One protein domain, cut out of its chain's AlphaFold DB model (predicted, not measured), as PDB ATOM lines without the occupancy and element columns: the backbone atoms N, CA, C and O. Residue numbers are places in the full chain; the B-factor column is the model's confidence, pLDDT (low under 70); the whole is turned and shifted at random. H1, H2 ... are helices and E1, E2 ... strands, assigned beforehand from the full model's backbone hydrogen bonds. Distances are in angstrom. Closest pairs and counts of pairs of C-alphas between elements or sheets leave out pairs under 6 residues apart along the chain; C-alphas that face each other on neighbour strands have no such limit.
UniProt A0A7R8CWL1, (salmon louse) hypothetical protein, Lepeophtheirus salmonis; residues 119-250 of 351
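AT A GLANCE: This is residues 119 to 250 of the 351 residues of the protein "(salmon louse) hypothetical protein" of Lepeophtheirus salmonis (UniProt A0A7R8CWL1). The chain is wound in stacked turns, a short, roughly three-sided solenoid in which E1 and E3 fold back on themselves and E8 and the small helix H1 cap the end after the last turn. One side stacks residues 122 to 128 of E1, E2, residues 179 to 186 of E3 and E6; a second stacks residues 132 to 135 of E1, residues 168 to 172 of E3, E4 and E7; E5 is on the third, beside residues 175 to 180 of E3. Residues 237 to 250, with H2 and H3, stick out as a tail, and residues 158 to 163 stick out as a loop. The printed part has 132 residues with eight named strands followed by three named helices, is mostly strand, and its branched sheet is parallel but for the antiparallel hairpin of E7 and E8. It is only just compact, close to loose, with a radius of gyration of the C-alphas of 16.6 A, and elongated, spanning 62 by 37 by 23 A.

HOW THE PARTS SIT: E1, residues 122 to 139, bends by 171 degrees at residue 136. Its residues 122 to 128 pair with E2, residues 145 to 151, parallel at 4 degrees; N 123 and O 145 are 2.8 A apart, within hydrogen-bond range. E3, residues 168 to 186, bends by 172 degrees at residue 174, and its pairing is staggered. On one side of E3 lie E1 and E2, both parallel to it, with N 135 and O 170 at 2.8 A and N 146 and O 179 at 2.9 A. On the other side lie E4, residues 190 to 194, E5, residues 197 to 201, and E6, residues 204 to 207, each parallel to E3. The pairs N 171 and O 192, 2.9 A, N 176 and O 197, 2.8 A, and N 185 and O 205, 2.8 A, are within hydrogen-bond range. E5 runs on into E6 at 98 degrees. E7, residues 211 to 214, is parallel to E4 at 3 degrees, with N 193 and O 213 at 2.9 A. E7 and E8, residues 220 to 222, form an antiparallel hairpin, with N 220 and O 214 at 2.8 A. H1, residues 226 to 229, is on the twisted sheet at a height of 6.0 A, over none of its strands, but only just: 2 of its 4 C-alphas fall on E4. The closest C-alphas of H1 and E6 are those of Lys 226 and Val 204, 5.7 A apart. H2, residues 240 to 245, is not on the sheet, and nor is H3, residues 247 to 250. H2 and H3 are close but not clearly touching; their closest C-alphas, of Val 244 and Ile 250, are 6.7 A apart. Both O i to N i+4 pairs of H2 are within hydrogen-bond range; H1 and H3 are too short for such a pair, and in each the one O i to N i+3 pair is not within range.

IN THESE COORDINATES: E1 begins at C-alpha 122, (-28.029, 34.322, -0.830), and ends 12.2 A away. E2 measures 20.0 A, E3 11.0 A from end to end, E4 13.0 A and E7 10.7 A. E3 begins at C-alpha 168, (-3.884, 43.949, 2.695). H3 ends at C-alpha 250, (-16.665, 34.919, -38.548).

THE WHOLE: The two C-alphas farthest apart, of Asn 162 and Ile 250, are 62.2 A apart. Without the stretches that stand free, the body spans 40 by 32 by 20 A. The printed part has no cut. The link from E2 to E3, 16 residues, is long. The mean pLDDT of the printed part is 84.9; residues 154 to 165, 217 to 218 and 232 to 243 are under 70.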
ATOM      1  N   ASP A 119     -23.762  29.469  -7.533       85.12
ATOM      2  CA  ASP A 119     -25.133  28.960  -7.596       85.12
ATOM      3  C   ASP A 119     -26.153  30.074  -7.259       85.12
ATOM      4  O   ASP A 119     -25.892  31.253  -7.513       85.12
ATOM      5  N   TYR A 120     -27.354  29.738  -6.779       88.44
ATOM      6  CA  TYR A 120     -28.466  30.685  -6.603       88.44
ATOM      7  C   TYR A 120     -28.734  31.060  -5.135       88.44
ATOM      8  O   TYR A 120     -28.312  30.387  -4.194       88.44
ATOM      9  N   GLY A 121     -29.504  32.132  -4.924       91.94
ATOM     10  CA  GLY A 121     -30.004  32.530  -3.603       91.94
ATOM     11  C   GLY A 121     -29.146  33.592  -2.915       91.94
ATOM     12  O   GLY A 121     -28.806  34.601  -3.527       91.94
ATOM     13  N   SER A 122     -28.834  33.391  -1.634       95.88
ATOM     14  CA  SER A 122     -28.029  34.322  -0.830       95.88
ATOM     15  C   SER A 122     -26.735  33.652  -0.384       95.88
ATOM     16  O   SER A 122     -26.788  32.568   0.198       95.88
ATOM     17  N   LYS A 123     -25.594  34.304  -0.625       96.56
ATOM     18  CA  LYS A 123     -24.258  33.828  -0.247       96.56
ATOM     19  C   LYS A 123     -23.556  34.851   0.637       96.56
ATOM     20  O   LYS A 123     -23.592  36.053   0.364       96.56
ATOM     21  N   ARG A 124     -22.908  34.374   1.695       97.94
ATOM     22  CA  ARG A 124     -22.140  35.191   2.633       97.94
ATOM     23  C   ARG A 124     -20.704  34.695   2.701       97.94
ATOM     24  O   ARG A 124     -20.463  33.577   3.144       97.94
ATOM     25  N   PHE A 125     -19.772  35.557   2.320       98.19
ATOM     26  CA  PHE A 125     -18.337  35.334   2.450       98.19
ATOM     27  C   PHE A 125     -17.816  36.067   3.687       98.19
ATOM     28  O   PHE A 125     -18.130  37.243   3.891       98.19
ATOM     29  N   VAL A 126     -17.038  35.381   4.522       98.12
ATOM     30  CA  VAL A 126     -16.498  35.923   5.773       98.12
ATOM     31  C   VAL A 126     -15.003  35.637   5.860       98.12
ATOM     32  O   VAL A 126     -14.585  34.493   5.995       98.12
ATOM     33  N   PHE A 127     -14.192  36.683   5.800       97.50
ATOM     34  CA  PHE A 127     -12.738  36.619   5.846       97.50
ATOM     35  C   PHE A 127     -12.274  37.213   7.176       97.50
ATOM     36  O   PHE A 127     -12.495  38.397   7.444       97.50
ATOM     37  N   GLU A 128     -11.676  36.386   8.029       94.69
ATOM     38  CA  GLU A 128     -11.284  36.754   9.390       94.69
ATOM     39  C   GLU A 128      -9.792  36.539   9.616       94.69
ATOM     40  O   GLU A 128      -9.289  35.431   9.447       94.69
ATOM     41  N   ASN A 129      -9.084  37.571  10.077       92.12
ATOM     42  CA  ASN A 129      -7.660  37.464  10.421       92.12
ATOM     43  C   ASN A 129      -6.822  36.971   9.229       92.12
ATOM     44  O   ASN A 129      -6.081  35.990   9.341       92.12
ATOM     45  N   ILE A 130      -7.001  37.632   8.082       92.69
ATOM     46  CA  ILE A 130      -6.267  37.358   6.847       92.69
ATOM     47  C   ILE A 130      -5.156  38.400   6.685       92.69
ATOM     48  O   ILE A 130      -5.415  39.603   6.779       92.69
ATOM     49  N   GLY A 131      -3.917  37.942   6.486       90.25
ATOM     50  CA  GLY A 131      -2.743  38.816   6.351       90.25
ATOM     51  C   GLY A 131      -2.642  39.475   4.973       90.25
ATOM     52  O   GLY A 131      -2.487  40.688   4.871       90.25
ATOM     53  N   TYR A 132      -2.785  38.680   3.922       94.50
ATOM     54  CA  TYR A 132      -2.906  39.104   2.536       94.50
ATOM     55  C   TYR A 132      -4.066  38.331   1.911       94.50
ATOM     56  O   TYR A 132      -4.107  37.102   1.992       94.50
ATOM     57  N   LEU A 133      -5.037  39.052   1.358       97.31
ATOM     58  CA  LEU A 133      -6.254  38.499   0.773       97.31
ATOM     59  C   LEU A 133      -6.356  38.950  -0.679       97.31
ATOM     60  O   LEU A 133      -6.661  40.114  -0.917       97.31
ATOM     61  N   ASN A 134      -6.162  38.040  -1.627       97.81
ATOM     62  CA  ASN A 134      -6.452  38.272  -3.037       97.81
ATOM     63  C   ASN A 134      -7.754  37.552  -3.422       97.81
ATOM     64  O   ASN A 134      -7.911  36.362  -3.140       97.81
ATOM     65  N   ILE A 135      -8.696  38.274  -4.027       97.88
ATOM     66  CA  ILE A 135      -9.990  37.766  -4.496       97.88
ATOM     67  C   ILE A 135     -10.101  38.041  -5.995       97.88
ATOM     68  O   ILE A 135     -10.145  39.199  -6.408       97.88
ATOM     69  N   GLY A 136     -10.228  36.976  -6.784       96.81
ATOM     70  CA  GLY A 136     -10.457  37.036  -8.226       96.81
ATOM     71  C   GLY A 136     -11.516  36.053  -8.712       96.81
ATOM     72  O   GLY A 136     -12.197  35.389  -7.922       96.81
ATOM     73  N   GLY A 137     -11.680  35.966 -10.032       95.19
ATOM     74  CA  GLY A 137     -12.694  35.121 -10.663       95.19
ATOM     75  C   GLY A 137     -14.015  35.858 -10.887       95.19
ATOM     76  O   GLY A 137     -14.026  37.060 -11.150       95.19
ATOM     77  N   SER A 138     -15.153  35.159 -10.844       93.12
ATOM     78  CA  SER A 138     -16.415  35.760 -11.293       93.12
ATOM     79  C   SER A 138     -17.664  35.365 -10.506       93.12
ATOM     80  O   SER A 138     -17.871  34.219 -10.110       93.12
ATOM     81  N   LEU A 139     -18.545  36.351 -10.329       92.81
ATOM     82  CA  LEU A 139     -19.883  36.230  -9.760       92.81
ATOM     83  C   LEU A 139     -20.899  36.673 -10.818       92.81
ATOM     84  O   LEU A 139     -21.376  37.808 -10.803       92.81
ATOM     85  N   LEU A 140     -21.187  35.803 -11.788       90.56
ATOM     86  CA  LEU A 140     -21.993  36.169 -12.965       90.56
ATOM     87  C   LEU A 140     -23.504  35.928 -12.805       90.56
ATOM     88  O   LEU A 140     -24.298  36.421 -13.607       90.56
ATOM     89  N   ASN A 141     -23.939  35.198 -11.771       90.25
ATOM     90  CA  ASN A 141     -25.360  34.911 -11.572       90.25
ATOM     91  C   ASN A 141     -26.103  36.134 -11.008       90.25
ATOM     92  O   ASN A 141     -26.101  36.379  -9.798       90.25
ATOM     93  N   ARG A 142     -26.780  36.885 -11.881       90.44
ATOM     94  CA  ARG A 142     -27.567  38.075 -11.513       90.44
ATOM     95  C   ARG A 142     -28.703  37.799 -10.522       90.44
ATOM     96  O   ARG A 142     -29.117  38.716  -9.832       90.44
ATOM     97  N   GLN A 143     -29.191  36.562 -10.396       91.75
ATOM     98  CA  GLN A 143     -30.226  36.224  -9.406       91.75
ATOM     99  C   GLN A 143     -29.670  36.051  -7.983       91.75
ATOM    100  O   GLN A 143     -30.443  35.958  -7.028       91.75
ATOM    101  N   THR A 144     -28.347  36.007  -7.824       94.06
ATOM    102  CA  THR A 144     -27.697  35.724  -6.543       94.06
ATOM    103  C   THR A 144     -27.348  37.004  -5.798       94.06
ATOM    104  O   THR A 144     -26.820  37.960  -6.368       94.06
ATOM    105  N   ARG A 145     -27.640  37.008  -4.496       96.31
ATOM    106  CA  ARG A 145     -27.311  38.084  -3.559       96.31
ATOM    107  C   ARG A 145     -26.062  37.705  -2.781       96.31
ATOM    108  O   ARG A 145     -26.025  36.637  -2.175       96.31
ATOM    109  N   VAL A 146     -25.057  38.573  -2.778       97.31
ATOM    110  CA  VAL A 146     -23.753  38.286  -2.173       97.31
ATOM    111  C   VAL A 146     -23.386  39.358  -1.154       97.31
ATOM    112  O   VAL A 146     -23.439  40.549  -1.450       97.31
ATOM    113  N   ALA A 147     -22.994  38.937   0.046       98.19
ATOM    114  CA  ALA A 147     -22.424  39.805   1.073       98.19
ATOM    115  C   ALA A 147     -21.004  39.341   1.420       98.19
ATOM    116  O   ALA A 147     -20.781  38.148   1.634       98.19
ATOM    117  N   MET A 148     -20.060  40.277   1.500       98.38
ATOM    118  CA  MET A 148     -18.672  40.017   1.880       98.38
ATOM    119  C   MET A 148     -18.323  40.782   3.157       98.38
ATOM    120  O   MET A 148     -18.547  41.988   3.243       98.38
ATOM    121  N   TYR A 149     -17.751  40.082   4.132       98.25
ATOM    122  CA  TYR A 149     -17.286  40.643   5.398       98.25
ATOM    123  C   TYR A 149     -15.798  40.338   5.550       98.25
ATOM    124  O   TYR A 149     -15.428  39.179   5.711       98.25
ATOM    125  N   ILE A 150     -14.945  41.357   5.495       97.56
ATOM    126  CA  ILE A 150     -13.484  41.232   5.530       97.56
ATOM    127  C   ILE A 150     -12.971  41.975   6.763       97.56
ATOM    128  O   ILE A 150     -12.911  43.205   6.785       97.56
ATOM    129  N   ARG A 151     -12.619  41.240   7.820       93.56
ATOM    130  CA  ARG A 151     -12.295  41.816   9.132       93.56
ATOM    131  C   ARG A 151     -11.021  41.232   9.724       93.56
ATOM    132  O   ARG A 151     -10.889  40.022   9.882       93.56
ATOM    133  N   ASN A 152     -10.121  42.105  10.157       87.25
ATOM    134  CA  ASN A 152      -9.023  41.715  11.035       87.25
ATOM    135  C   ASN A 152      -9.386  42.071  12.480       87.25
ATOM    136  O   ASN A 152      -9.773  43.206  12.779       87.25
ATOM    137  N   THR A 153      -9.367  41.074  13.374       79.19
ATOM    138  CA  THR A 153      -9.742  41.254  14.779       79.19
ATOM    139  C   THR A 153      -8.493  41.474  15.625       79.19
ATOM    140  O   THR A 153      -7.604  40.634  15.716       79.19
ATOM    141  N   ILE A 154      -8.445  42.633  16.286       58.72
ATOM    142  CA  ILE A 154      -7.291  43.110  17.072       58.72
ATOM    143  C   ILE A 154      -6.908  42.121  18.199       58.72
ATOM    144  O   ILE A 154      -5.759  42.063  18.622       58.72
ATOM    145  N   ASN A 155      -7.858  41.288  18.641       51.72
ATOM    146  CA  ASN A 155      -7.668  40.287  19.696       51.72
ATOM    147  C   ASN A 155      -6.901  39.027  19.237       51.72
ATOM    148  O   ASN A 155      -6.586  38.169  20.063       51.72
ATOM    149  N   GLY A 156      -6.599  38.884  17.943       46.66
ATOM    150  CA  GLY A 156      -5.631  37.907  17.454       46.66
ATOM    151  C   GLY A 156      -4.212  38.372  17.776       46.66
ATOM    152  O   GLY A 156      -3.564  38.938  16.906       46.66
ATOM    153  N   ASN A 157      -3.766  38.160  19.023       39.16
ATOM    154  CA  ASN A 157      -2.510  38.650  19.621       39.16
ATOM    155  C   ASN A 157      -1.253  38.443  18.752       39.16
ATOM    156  O   ASN A 157      -0.448  37.542  18.989       39.16
ATOM    157  N   GLN A 158      -1.050  39.323  17.775       48.44
ATOM    158  CA  GLN A 158       0.130  39.335  16.924       48.44
ATOM    159  C   GLN A 158       0.579  40.767  16.624       48.44
ATOM    160  O   GLN A 158       0.905  41.136  15.496       48.44
ATOM    161  N   TYR A 159       0.665  41.549  17.704       52.09
ATOM    162  CA  TYR A 159       1.602  42.661  17.816       52.09
ATOM    163  C   TYR A 159       3.033  42.125  17.693       52.09
ATOM    164  O   TYR A 159       3.720  41.901  18.689       52.09
ATOM    165  N   ILE A 160       3.497  41.904  16.465       50.81
ATOM    166  CA  ILE A 160       4.924  41.715  16.213       50.81
ATOM    167  C   ILE A 160       5.546  43.106  16.364       50.81
ATOM    168  O   ILE A 160       5.251  44.010  15.587       50.81
ATOM    169  N   ASN A 161       6.355  43.293  17.408       52.28
ATOM    170  CA  ASN A 161       7.028  44.557  17.729       52.28
ATOM    171  C   ASN A 161       6.070  45.757  17.924       52.28
ATOM    172  O   ASN A 161       6.352  46.857  17.458       52.28
ATOM    173  N   ASN A 162       4.940  45.558  18.618       55.56
ATOM    174  CA  ASN A 162       3.929  46.592  18.922       55.56
ATOM    175  C   ASN A 162       3.208  47.224  17.711       55.56
ATOM    176  O   ASN A 162       2.454  48.180  17.889       55.56
ATOM    177  N   VAL A 163       3.359  46.680  16.499       59.59
ATOM    178  CA  VAL A 163       2.614  47.132  15.310       59.59
ATOM    179  C   VAL A 163       1.331  46.310  15.146       59.59
ATOM    180  O   VAL A 163       1.356  45.083  15.222       59.59
ATOM    181  N   GLU A 164       0.200  46.982  14.919       63.03
ATOM    182  CA  GLU A 164      -1.084  46.338  14.618       63.03
ATOM    183  C   GLU A 164      -0.989  45.584  13.278       63.03
ATOM    184  O   GLU A 164      -0.798  46.204  12.228       63.03
ATOM    185  N   ARG A 165      -1.132  44.248  13.292       64.69
ATOM    186  CA  ARG A 165      -1.211  43.433  12.066       64.69
ATOM    187  C   ARG A 165      -2.543  43.688  11.348       64.69
ATOM    188  O   ARG A 165      -3.512  42.952  11.508       64.69
ATOM    189  N   ARG A 166      -2.569  44.747  10.543       79.94
ATOM    190  CA  ARG A 166      -3.603  44.986   9.536       79.94
ATOM    191  C   ARG A 166      -3.172  44.358   8.214       79.94
ATOM    192  O   ARG A 166      -2.065  44.623   7.749       79.94
ATOM    193  N   GLY A 167      -4.037  43.531   7.641       86.69
ATOM    194  CA  GLY A 167      -3.801  42.876   6.359       86.69
ATOM    195  C   GLY A 167      -4.076  43.763   5.148       86.69
ATOM    196  O   GLY A 167      -4.673  44.834   5.264       86.69
ATOM    197  N   ASP A 168      -3.624  43.312   3.985       93.75
ATOM    198  CA  ASP A 168      -3.884  43.949   2.695       93.75
ATOM    199  C   ASP A 168      -4.932  43.139   1.914       93.75
ATOM    200  O   ASP A 168      -4.892  41.907   1.904       93.75
ATOM    201  N   VAL A 169      -5.882  43.830   1.285       96.88
ATOM    202  CA  VAL A 169      -6.966  43.227   0.495       96.88
ATOM    203  C   VAL A 169      -6.809  43.640  -0.959       96.88
ATOM    204  O   VAL A 169      -6.661  44.822  -1.252       96.88
ATOM    205  N   VAL A 170      -6.890  42.687  -1.875       96.88
ATOM    206  CA  VAL A 170      -6.822  42.906  -3.315       96.88
ATOM    207  C   VAL A 170      -8.037  42.249  -3.960       96.88
ATOM    208  O   VAL A 170      -8.307  41.072  -3.734       96.88
ATOM    209  N   PHE A 171      -8.774  43.016  -4.756       97.00
ATOM    210  CA  PHE A 171      -9.681  42.481  -5.764       97.00
ATOM    211  C   PHE A 171      -8.945  42.563  -7.097       97.00
ATOM    212  O   PHE A 171      -8.611  43.666  -7.531       97.00
ATOM    213  N   GLN A 172      -8.641  41.422  -7.704       94.62
ATOM    214  CA  GLN A 172      -7.885  41.339  -8.950       94.62
ATOM    215  C   GLN A 172      -8.615  40.418  -9.924       94.62
ATOM    216  O   GLN A 172      -9.009  39.320  -9.538       94.62
ATOM    217  N   ASP A 173      -8.779  40.849 -11.178       93.50
ATOM    218  CA  ASP A 173      -9.459  40.064 -12.218       93.50
ATOM    219  C   ASP A 173     -10.855  39.579 -11.749       93.50
ATOM    220  O   ASP A 173     -11.279  38.448 -12.009       93.50
ATOM    221  N   PHE A 174     -11.553  40.422 -10.971       94.56
ATOM    222  CA  PHE A 174     -12.782  40.067 -10.264       94.56
ATOM    223  C   PHE A 174     -14.021  40.679 -10.925       94.56
ATOM    224  O   PHE A 174     -14.241  41.892 -10.878       94.56
ATOM    225  N   LEU A 175     -14.869  39.836 -11.519       93.75
ATOM    226  CA  LEU A 175     -16.041  40.258 -12.293       93.75
ATOM    227  C   LEU A 175     -17.353  39.911 -11.578       93.75
ATOM    228  O   LEU A 175     -17.802  38.764 -11.595       93.75
ATOM    229  N   ALA A 176     -18.012  40.907 -10.986       92.88
ATOM    230  CA  ALA A 176     -19.254  40.735 -10.240       92.88
ATOM    231  C   ALA A 176     -20.470  41.376 -10.932       92.88
ATOM    232  O   ALA A 176     -20.735  42.574 -10.800       92.88
ATOM    233  N   ALA A 177     -21.258  40.540 -11.615       90.81
ATOM    234  CA  ALA A 177     -22.584  40.883 -12.136       90.81
ATOM    235  C   ALA A 177     -23.722  40.543 -11.145       90.81
ATOM    236  O   ALA A 177     -24.796  41.142 -11.214       90.81
ATOM    237  N   SER A 178     -23.501  39.607 -10.212       92.06
ATOM    238  CA  SER A 178     -24.398  39.296  -9.087       92.06
ATOM    239  C   SER A 178     -24.703  40.523  -8.219       92.06
ATOM    240  O   SER A 178     -23.897  41.447  -8.117       92.06
ATOM    241  N   HIS A 179     -25.843  40.509  -7.521       94.00
ATOM    242  CA  HIS A 179     -26.231  41.576  -6.596       94.00
ATOM    243  C   HIS A 179     -25.371  41.548  -5.322       94.00
ATOM    244  O   HIS A 179     -25.728  40.915  -4.322       94.00
ATOM    245  N   LEU A 180     -24.243  42.258  -5.341       94.25
ATOM    246  CA  LEU A 180     -23.398  42.489  -4.174       94.25
ATOM    247  C   LEU A 180     -24.111  43.444  -3.209       94.25
ATOM    248  O   LEU A 180     -24.079  44.665  -3.353       94.25
ATOM    249  N   THR A 181     -24.790  42.885  -2.209       95.12
ATOM    250  CA  THR A 181     -25.581  43.667  -1.255       95.12
ATOM    251  C   THR A 181     -24.714  44.499  -0.323       95.12
ATOM    252  O   THR A 181     -25.133  45.587   0.047       95.12
ATOM    253  N   LEU A 182     -23.536  43.991   0.053       94.38
ATOM    254  CA  LEU A 182     -22.614  44.652   0.977       94.38
ATOM    255  C   LEU A 182     -21.188  44.123   0.784       94.38
ATOM    256  O   LEU A 182     -20.985  42.908   0.779       94.38
ATOM    257  N   ILE A 183     -20.211  45.028   0.717       96.44
ATOM    258  CA  ILE A 183     -18.797  44.734   0.980       96.44
ATOM    259  C   ILE A 183     -18.390  45.517   2.234       96.44
ATOM    260  O   ILE A 183     -18.305  46.741   2.213       96.44
ATOM    261  N   ASN A 184     -18.171  44.820   3.346       97.56
ATOM    262  CA  ASN A 184     -17.828  45.418   4.635       97.56
ATOM    263  C   ASN A 184     -16.374  45.079   4.984       97.56
ATOM    264  O   ASN A 184     -16.047  43.917   5.220       97.56
ATOM    265  N   ILE A 185     -15.501  46.088   4.987       97.00
ATOM    266  CA  ILE A 185     -14.053  45.961   5.169       97.00
ATOM    267  C   ILE A 185     -13.637  46.704   6.442       97.00
ATOM    268  O   ILE A 185     -13.835  47.914   6.568       97.00
ATOM    269  N   GLN A 186     -13.050  45.978   7.395       94.75
ATOM    270  CA  GLN A 186     -12.702  46.497   8.721       94.75
ATOM    271  C   GLN A 186     -11.246  46.214   9.110       94.75
ATOM    272  O   GLN A 186     -10.783  45.074   9.024       94.75
ATOM    273  N   ASN A 187     -10.574  47.245   9.633       91.62
ATOM    274  CA  ASN A 187      -9.207  47.204  10.179       91.62
ATOM    275  C   ASN A 187      -8.153  46.684   9.177       91.62
ATOM    276  O   ASN A 187      -7.273  45.903   9.539       91.62
ATOM    277  N   GLN A 188      -8.240  47.107   7.913       92.06
ATOM    278  CA  GLN A 188      -7.270  46.742   6.874       92.06
ATOM    279  C   GLN A 188      -6.199  47.822   6.678       92.06
ATOM    280  O   GLN A 188      -6.411  49.004   6.956       92.06
ATOM    281  N   LYS A 189      -5.014  47.408   6.229       92.56
ATOM    282  CA  LYS A 189      -3.874  48.281   5.928       92.56
ATOM    283  C   LYS A 189      -4.088  48.947   4.579       92.56
ATOM    284  O   LYS A 189      -3.993  50.171   4.489       92.56
ATOM    285  N   SER A 190      -4.441  48.154   3.573       94.31
ATOM    286  CA  SER A 190      -4.859  48.664   2.277       94.31
ATOM    287  C   SER A 190      -5.969  47.844   1.628       94.31
ATOM    288  O   SER A 190      -6.188  46.684   1.987       94.31
ATOM    289  N   VAL A 191      -6.674  48.475   0.688       96.62
ATOM    290  CA  VAL A 191      -7.569  47.807  -0.261       96.62
ATOM    291  C   VAL A 191      -7.199  48.250  -1.673       96.62
ATOM    292  O   VAL A 191      -7.171  49.448  -1.950       96.62
ATOM    293  N   THR A 192      -6.948  47.297  -2.560       95.81
ATOM    294  CA  THR A 192      -6.560  47.533  -3.953       95.81
ATOM    295  C   THR A 192      -7.582  46.894  -4.891       95.81
ATOM    296  O   THR A 192      -8.038  45.780  -4.632       95.81
ATOM    297  N   VAL A 193      -7.941  47.580  -5.976       95.19
ATOM    298  CA  VAL A 193      -8.860  47.074  -7.008       95.19
ATOM    299  C   VAL A 193      -8.187  47.147  -8.383       95.19
ATOM    300  O   VAL A 193      -7.904  48.226  -8.901       95.19
ATOM    301  N   ILE A 194      -7.923  45.982  -8.972       93.06
ATOM    302  CA  ILE A 194      -7.175  45.794 -10.219       93.06
ATOM    303  C   ILE A 194      -8.069  45.056 -11.211       93.06
ATOM    304  O   ILE A 194      -8.627  44.018 -10.861       93.06
ATOM    305  N   ASP A 195      -8.227  45.598 -12.421       90.88
ATOM    306  CA  ASP A 195      -8.898  44.950 -13.564       90.88
ATOM    307  C   ASP A 195     -10.204  44.214 -13.194       90.88
ATOM    308  O   ASP A 195     -10.492  43.094 -13.608       90.88
ATOM    309  N   SER A 196     -11.006  44.872 -12.354       92.94
ATOM    310  CA  SER A 196     -12.178  44.312 -11.685       92.94
ATOM    311  C   SER A 196     -13.415  45.154 -11.974       92.94
ATOM    312  O   SER A 196     -13.337  46.331 -12.337       92.94
ATOM    313  N   ALA A 197     -14.591  44.553 -11.827       91.62
ATOM    314  CA  ALA A 197     -15.849  45.183 -12.191       91.62
ATOM    315  C   ALA A 197     -17.005  44.768 -11.279       91.62
ATOM    316  O   ALA A 197     -17.164  43.601 -10.928       91.62
ATOM    317  N   PHE A 198     -17.846  45.743 -10.930       92.94
ATOM    318  CA  PHE A 198     -18.873  45.612  -9.898       92.94
ATOM    319  C   PHE A 198     -20.200  46.207 -10.401       92.94
ATOM    320  O   PHE A 198     -20.525  47.354 -10.105       92.94
ATOM    321  N   GLU A 199     -20.973  45.441 -11.179       89.38
ATOM    322  CA  GLU A 199     -22.197  45.937 -11.841       89.38
ATOM    323  C   GLU A 199     -23.288  46.329 -10.831       89.38
ATOM    324  O   GLU A 199     -23.929  47.370 -10.954       89.38
ATOM    325  N   ASN A 200     -23.495  45.484  -9.816       88.25
ATOM    326  CA  ASN A 200     -24.642  45.548  -8.909       88.25
ATOM    327  C   ASN A 200     -24.216  45.648  -7.431       88.25
ATOM    328  O   ASN A 200     -24.736  44.932  -6.573       88.25
ATOM    329  N   LEU A 201     -23.242  46.515  -7.136       93.88
ATOM    330  CA  LEU A 201     -22.750  46.767  -5.778       93.88
ATOM    331  C   LEU A 201     -23.598  47.829  -5.063       93.88
ATOM    332  O   LEU A 201     -23.552  49.013  -5.402       93.88
ATOM    333  N   ASN A 202     -24.351  47.421  -4.040       93.44
ATOM    334  CA  ASN A 202     -25.280  48.288  -3.308       93.44
ATOM    335  C   ASN A 202     -24.577  49.138  -2.241       93.44
ATOM    336  O   ASN A 202     -24.644  50.366  -2.297       93.44
ATOM    337  N   GLU A 203     -23.870  48.506  -1.307       95.69
ATOM    338  CA  GLU A 203     -23.300  49.150  -0.119       95.69
ATOM    339  C   GLU A 203     -21.838  48.737   0.089       95.69
ATOM    340  O   GLU A 203     -21.448  47.604  -0.205       95.69
ATOM    341  N   VAL A 204     -21.020  49.677   0.568       96.62
ATOM    342  CA  VAL A 204     -19.613  49.450   0.914       96.62
ATOM    343  C   VAL A 204     -19.308  50.191   2.206       96.62
ATOM    344  O   VAL A 204     -19.381  51.419   2.237       96.62
ATOM    345  N   ASP A 205     -18.897  49.445   3.225       96.38
ATOM    346  CA  ASP A 205     -18.450  49.980   4.507       96.38
ATOM    347  C   ASP A 205     -16.933  49.832   4.621       96.38
ATOM    348  O   ASP A 205     -16.418  48.717   4.680       96.38
ATOM    349  N   LEU A 206     -16.213  50.950   4.703       95.06
ATOM    350  CA  LEU A 206     -14.762  50.982   4.898       95.06
ATOM    351  C   LEU A 206     -14.462  51.562   6.286       95.06
ATOM    352  O   LEU A 206     -14.515  52.772   6.496       95.06
ATOM    353  N   ILE A 207     -14.157  50.696   7.255       93.25
ATOM    354  CA  ILE A 207     -13.966  51.077   8.663       93.25
ATOM    355  C   ILE A 207     -12.498  50.888   9.051       93.25
ATOM    356  O   ILE A 207     -11.979  49.773   9.033       93.25
ATOM    357  N   ARG A 208     -11.822  51.978   9.446       90.00
ATOM    358  CA  ARG A 208     -10.398  51.977   9.861       90.00
ATOM    359  C   ARG A 208      -9.450  51.353   8.819       90.00
ATOM    360  O   ARG A 208      -8.420  50.782   9.174       90.00
ATOM    361  N   THR A 209      -9.809  51.469   7.543       90.00
ATOM    362  CA  THR A 209      -8.942  51.103   6.416       90.00
ATOM    363  C   THR A 209      -7.893  52.199   6.214       90.00
ATOM    364  O   THR A 209      -8.223  53.374   6.365       90.00
ATOM    365  N   GLY A 210      -6.638  51.822   5.961       87.44
ATOM    366  CA  GLY A 210      -5.522  52.762   5.798       87.44
ATOM    367  C   GLY A 210      -5.517  53.461   4.438       87.44
ATOM    368  O   GLY A 210      -5.971  54.596   4.328       87.44
ATOM    369  N   ASN A 211      -4.996  52.776   3.421       94.31
ATOM    370  CA  ASN A 211      -4.833  53.308   2.063       94.31
ATOM    371  C   ASN A 211      -5.741  52.569   1.069       94.31
ATOM    372  O   ASN A 211      -6.030  51.389   1.261       94.31
ATOM    373  N   CYS A 212      -6.153  53.229  -0.011       96.25
ATOM    374  CA  CYS A 212      -6.956  52.605  -1.061       96.25
ATOM    375  C   CYS A 212      -6.358  52.887  -2.439       96.25
ATOM    376  O   CYS A 212      -5.861  53.986  -2.679       96.25
ATOM    377  N   PHE A 213      -6.377  51.888  -3.322       95.00
ATOM    378  CA  PHE A 213      -5.671  51.940  -4.601       95.00
ATOM    379  C   PHE A 213      -6.474  51.332  -5.757       95.00
ATOM    380  O   PHE A 213      -7.224  50.375  -5.553       95.00
ATOM    381  N   VAL A 214      -6.265  51.832  -6.976       93.38
ATOM    382  CA  VAL A 214      -6.866  51.289  -8.210       93.38
ATOM    383  C   VAL A 214      -5.845  51.148  -9.345       93.38
ATOM    384  O   VAL A 214      -4.871  51.895  -9.401       93.38
ATOM    385  N   GLY A 215      -6.080  50.217 -10.272       82.75
ATOM    386  CA  GLY A 215      -5.291  50.066 -11.505       82.75
ATOM    387  C   GLY A 215      -4.122  49.073 -11.423       82.75
ATOM    388  O   GLY A 215      -3.730  48.631 -10.343       82.75
ATOM    389  N   SER A 216      -3.597  48.698 -12.595       73.00
ATOM    390  CA  SER A 216      -2.750  47.510 -12.799       73.00
ATOM    391  C   SER A 216      -1.238  47.750 -12.781       73.00
ATOM    392  O   SER A 216      -0.529  47.028 -12.087       73.00
ATOM    393  N   GLU A 217      -0.720  48.755 -13.497       58.94
ATOM    394  CA  GLU A 217       0.740  48.964 -13.618       58.94
ATOM    395  C   GLU A 217       1.329  49.934 -12.582       58.94
ATOM    396  O   GLU A 217       2.468  49.772 -12.142       58.94
ATOM    397  N   GLN A 218       0.565  50.950 -12.179       61.62
ATOM    398  CA  GLN A 218       0.916  51.884 -11.108       61.62
ATOM    399  C   GLN A 218      -0.346  52.136 -10.295       61.62
ATOM    400  O   GLN A 218      -1.229  52.865 -10.739       61.62
ATOM    401  N   SER A 219      -0.455  51.488  -9.136       79.25
ATOM    402  CA  SER A 219      -1.663  51.532  -8.313       79.25
ATOM    403  C   SER A 219      -1.921  52.960  -7.811       79.25
ATOM    404  O   SER A 219      -1.242  53.447  -6.904       79.25
ATOM    405  N   GLU A 220      -2.888  53.646  -8.418       90.25
ATOM    406  CA  GLU A 220      -3.223  55.036  -8.123       90.25
ATOM    407  C   GLU A 220      -3.874  55.119  -6.742       90.25
ATOM    408  O   GLU A 220      -4.854  54.430  -6.465       90.25
ATOM    409  N   SER A 221      -3.327  55.960  -5.860       94.81
ATOM    410  CA  SER A 221      -3.868  56.166  -4.516       94.81
ATOM    411  C   SER A 221      -5.149  56.994  -4.577       94.81
ATOM    412  O   SER A 221      -5.102  58.197  -4.827       94.81
ATOM    413  N   VAL A 222      -6.279  56.373  -4.249       94.50
ATOM    414  CA  VAL A 222      -7.610  56.994  -4.253       94.50
ATOM    415  C   VAL A 222      -8.184  57.123  -2.837       94.50
ATOM    416  O   VAL A 222      -7.777  56.397  -1.923       94.50
ATOM    417  N   PRO A 223      -9.158  58.021  -2.610       95.38
ATOM    418  CA  PRO A 223      -9.915  58.037  -1.367       95.38
ATOM    419  C   PRO A 223     -10.594  56.685  -1.102       95.38
ATOM    420  O   PRO A 223     -11.157  56.065  -2.002       95.38
ATOM    421  N   CYS A 224     -10.613  56.246   0.158       94.56
ATOM    422  CA  CYS A 224     -11.336  55.044   0.580       94.56
ATOM    423  C   CYS A 224     -12.862  55.272   0.619       94.56
ATOM    424  O   CYS A 224     -13.484  55.191   1.679       94.56
ATOM    425  N   THR A 225     -13.478  55.561  -0.530       94.25
ATOM    426  CA  THR A 225     -14.938  55.611  -0.692       94.25
ATOM    427  C   THR A 225     -15.405  54.599  -1.730       94.25
ATOM    428  O   THR A 225     -14.666  54.219  -2.638       94.25
ATOM    429  N   LYS A 226     -16.682  54.204  -1.641       93.50
ATOM    430  CA  LYS A 226     -17.333  53.346  -2.640       93.50
ATOM    431  C   LYS A 226     -17.124  53.843  -4.078       93.50
ATOM    432  O   LYS A 226     -16.959  53.026  -4.975       93.50
ATOM    433  N   ARG A 227     -17.211  55.161  -4.294       91.88
ATOM    434  CA  ARG A 227     -17.248  55.761  -5.637       91.88
ATOM    435  C   ARG A 227     -15.890  55.776  -6.321       91.88
ATOM    436  O   ARG A 227     -15.872  55.715  -7.540       91.88
ATOM    437  N   ASP A 228     -14.816  55.860  -5.545       92.81
ATOM    438  CA  ASP A 228     -13.459  56.026  -6.066       92.81
ATOM    439  C   ASP A 228     -12.727  54.675  -6.147       92.81
ATOM    440  O   ASP A 228     -11.983  54.428  -7.087       92.81
ATOM    441  N   LEU A 229     -12.988  53.769  -5.194       91.75
ATOM    442  CA  LEU A 229     -12.325  52.463  -5.113       91.75
ATOM    443  C   LEU A 229     -12.993  51.372  -5.965       91.75
ATOM    444  O   LEU A 229     -12.306  50.532  -6.532       91.75
ATOM    445  N   PHE A 230     -14.326  51.371  -6.065       90.31
ATOM    446  CA  PHE A 230     -15.091  50.353  -6.803       90.31
ATOM    447  C   PHE A 230     -15.625  50.894  -8.138       90.31
ATOM    448  O   PHE A 230     -16.740  50.576  -8.558       90.31
ATOM    449  N   VAL A 231     -14.827  51.730  -8.810       79.19
ATOM    450  CA  VAL A 231     -15.041  52.058 -10.225       79.19
ATOM    451  C   VAL A 231     -14.829  50.781 -11.039       79.19
ATOM    452  O   VAL A 231     -13.870  50.052 -10.811       79.19
ATOM    453  N   SER A 232     -15.720  50.495 -11.989       69.44
ATOM    454  CA  SER A 232     -15.548  49.359 -12.901       69.44
ATOM    455  C   SER A 232     -14.363  49.634 -13.829       69.44
ATOM    456  O   SER A 232     -14.503  50.417 -14.768       69.44
ATOM    457  N   THR A 233     -13.207  49.024 -13.562       60.84
ATOM    458  CA  THR A 233     -12.014  49.144 -14.416       60.84
ATOM    459  C   THR A 233     -12.034  48.120 -15.548       60.84
ATOM    460  O   THR A 233     -11.603  48.429 -16.656       60.84
ATOM    461  N   ALA A 234     -12.633  46.946 -15.323       58.47
ATOM    462  CA  ALA A 234     -12.955  45.999 -16.387       58.47
ATOM    463  C   ALA A 234     -14.331  46.278 -17.029       58.47
ATOM    464  O   ALA A 234     -15.279  46.747 -16.383       58.47
ATOM    465  N   VAL A 235     -14.455  45.953 -18.319       56.66
ATOM    466  CA  VAL A 235     -15.710  46.034 -19.082       56.66
ATOM    467  C   VAL A 235     -16.478  44.719 -18.924       56.66
ATOM    468  O   VAL A 235     -16.058  43.693 -19.454       56.66
ATOM    469  N   ILE A 236     -17.628  44.737 -18.238       53.81
ATOM    470  CA  ILE A 236     -18.521  43.564 -18.157       53.81
ATOM    471  C   ILE A 236     -19.306  43.440 -19.466       53.81
ATOM    472  O   ILE A 236     -20.426  43.925 -19.618       53.81
ATOM    473  N   GLY A 237     -18.686  42.768 -20.422       54.03
ATOM    474  CA  GLY A 237     -19.258  42.377 -21.699       54.03
ATOM    475  C   GLY A 237     -18.212  41.588 -22.470       54.03
ATOM    476  O   GLY A 237     -17.020  41.803 -22.268       54.03
ATOM    477  N   ALA A 238     -18.638  40.680 -23.352       50.00
ATOM    478  CA  ALA A 238     -17.704  40.074 -24.294       50.00
ATOM    479  C   ALA A 238     -17.024  41.214 -25.060       50.00
ATOM    480  O   ALA A 238     -17.708  42.008 -25.718       50.00
ATOM    481  N   THR A 239     -15.704  41.346 -24.916       54.38
ATOM    482  CA  THR A 239     -14.965  42.401 -25.608       54.38
ATOM    483  C   THR A 239     -15.215  42.243 -27.103       54.38
ATOM    484  O   THR A 239     -15.375  41.124 -27.599       54.38
ATOM    485  N   TRP A 240     -15.279  43.351 -27.848       57.25
ATOM    486  CA  TRP A 240     -15.530  43.275 -29.292       57.25
ATOM    487  C   TRP A 240     -14.541  42.329 -29.990       57.25
ATOM    488  O   TRP A 240     -14.928  41.626 -30.915       57.25
ATOM    489  N   GLU A 241     -13.312  42.224 -29.482       58.84
ATOM    490  CA  GLU A 241     -12.317  41.238 -29.909       58.84
ATOM    491  C   GLU A 241     -12.771  39.784 -29.717       58.84
ATOM    492  O   GLU A 241     -12.704  39.015 -30.672       58.84
ATOM    493  N   GLN A 242     -13.302  39.398 -28.549       57.41
ATOM    494  CA  GLN A 242     -13.838  38.045 -28.322       57.41
ATOM    495  C   GLN A 242     -15.031  37.727 -29.233       57.41
ATOM    496  O   GLN A 242     -15.135  36.611 -29.739       57.41
ATOM    497  N   ILE A 243     -15.918  38.699 -29.478       67.06
ATOM    498  CA  ILE A 243     -17.051  38.524 -30.401       67.06
ATOM    499  C   ILE A 243     -16.538  38.332 -31.835       67.06
ATOM    500  O   ILE A 243     -16.957  37.399 -32.518       67.06
ATOM    501  N   VAL A 244     -15.604  39.178 -32.280       72.81
ATOM    502  CA  VAL A 244     -15.044  39.152 -33.642       72.81
ATOM    503  C   VAL A 244     -14.177  37.909 -33.887       72.81
ATOM    504  O   VAL A 244     -14.167  37.397 -35.004       72.81
ATOM    505  N   GLN A 245     -13.504  37.383 -32.861       73.50
ATOM    506  CA  GLN A 245     -12.727  36.139 -32.935       73.50
ATOM    507  C   GLN A 245     -13.586  34.866 -32.818       73.50
ATOM    508  O   GLN A 245     -13.099  33.776 -33.121       73.50
ATOM    509  N   HIS A 246     -14.858  34.960 -32.413       72.94
ATOM    510  CA  HIS A 246     -15.699  33.776 -32.253       72.94
ATOM    511  C   HIS A 246     -16.000  33.120 -33.619       72.94
ATOM    512  O   HIS A 246     -16.536  33.782 -34.516       72.94
ATOM    513  N   PRO A 247     -15.752  31.807 -33.811       79.69
ATOM    514  CA  PRO A 247     -15.826  31.174 -35.132       79.69
ATOM    515  C   PRO A 247     -17.224  31.237 -35.769       79.69
ATOM    516  O   PRO A 247     -17.340  31.352 -36.988       79.69
ATOM    517  N   LEU A 248     -18.296  31.239 -34.962       81.88
ATOM    518  CA  LEU A 248     -19.665  31.433 -35.465       81.88
ATOM    519  C   LEU A 248     -19.915  32.853 -36.002       81.88
ATOM    520  O   LEU A 248     -20.685  33.016 -36.945       81.88
ATOM    521  N   PHE A 249     -19.271  33.875 -35.431       79.50
ATOM    522  CA  PHE A 249     -19.417  35.263 -35.878       79.50
ATOM    523  C   PHE A 249     -18.673  35.485 -37.201       79.50
ATOM    524  O   PHE A 249     -19.249  36.008 -38.156       79.50
ATOM    525  N   ILE A 250     -17.441  34.968 -37.299       87.00
ATOM    526  CA  ILE A 250     -16.665  34.919 -38.548       87.00
ATOM    527  C   ILE A 250     -17.462  34.177 -39.636       87.00
ATOM    528  O   ILE A 250     -17.644  34.698 -40.737       87.00
TER     529      ILE A 250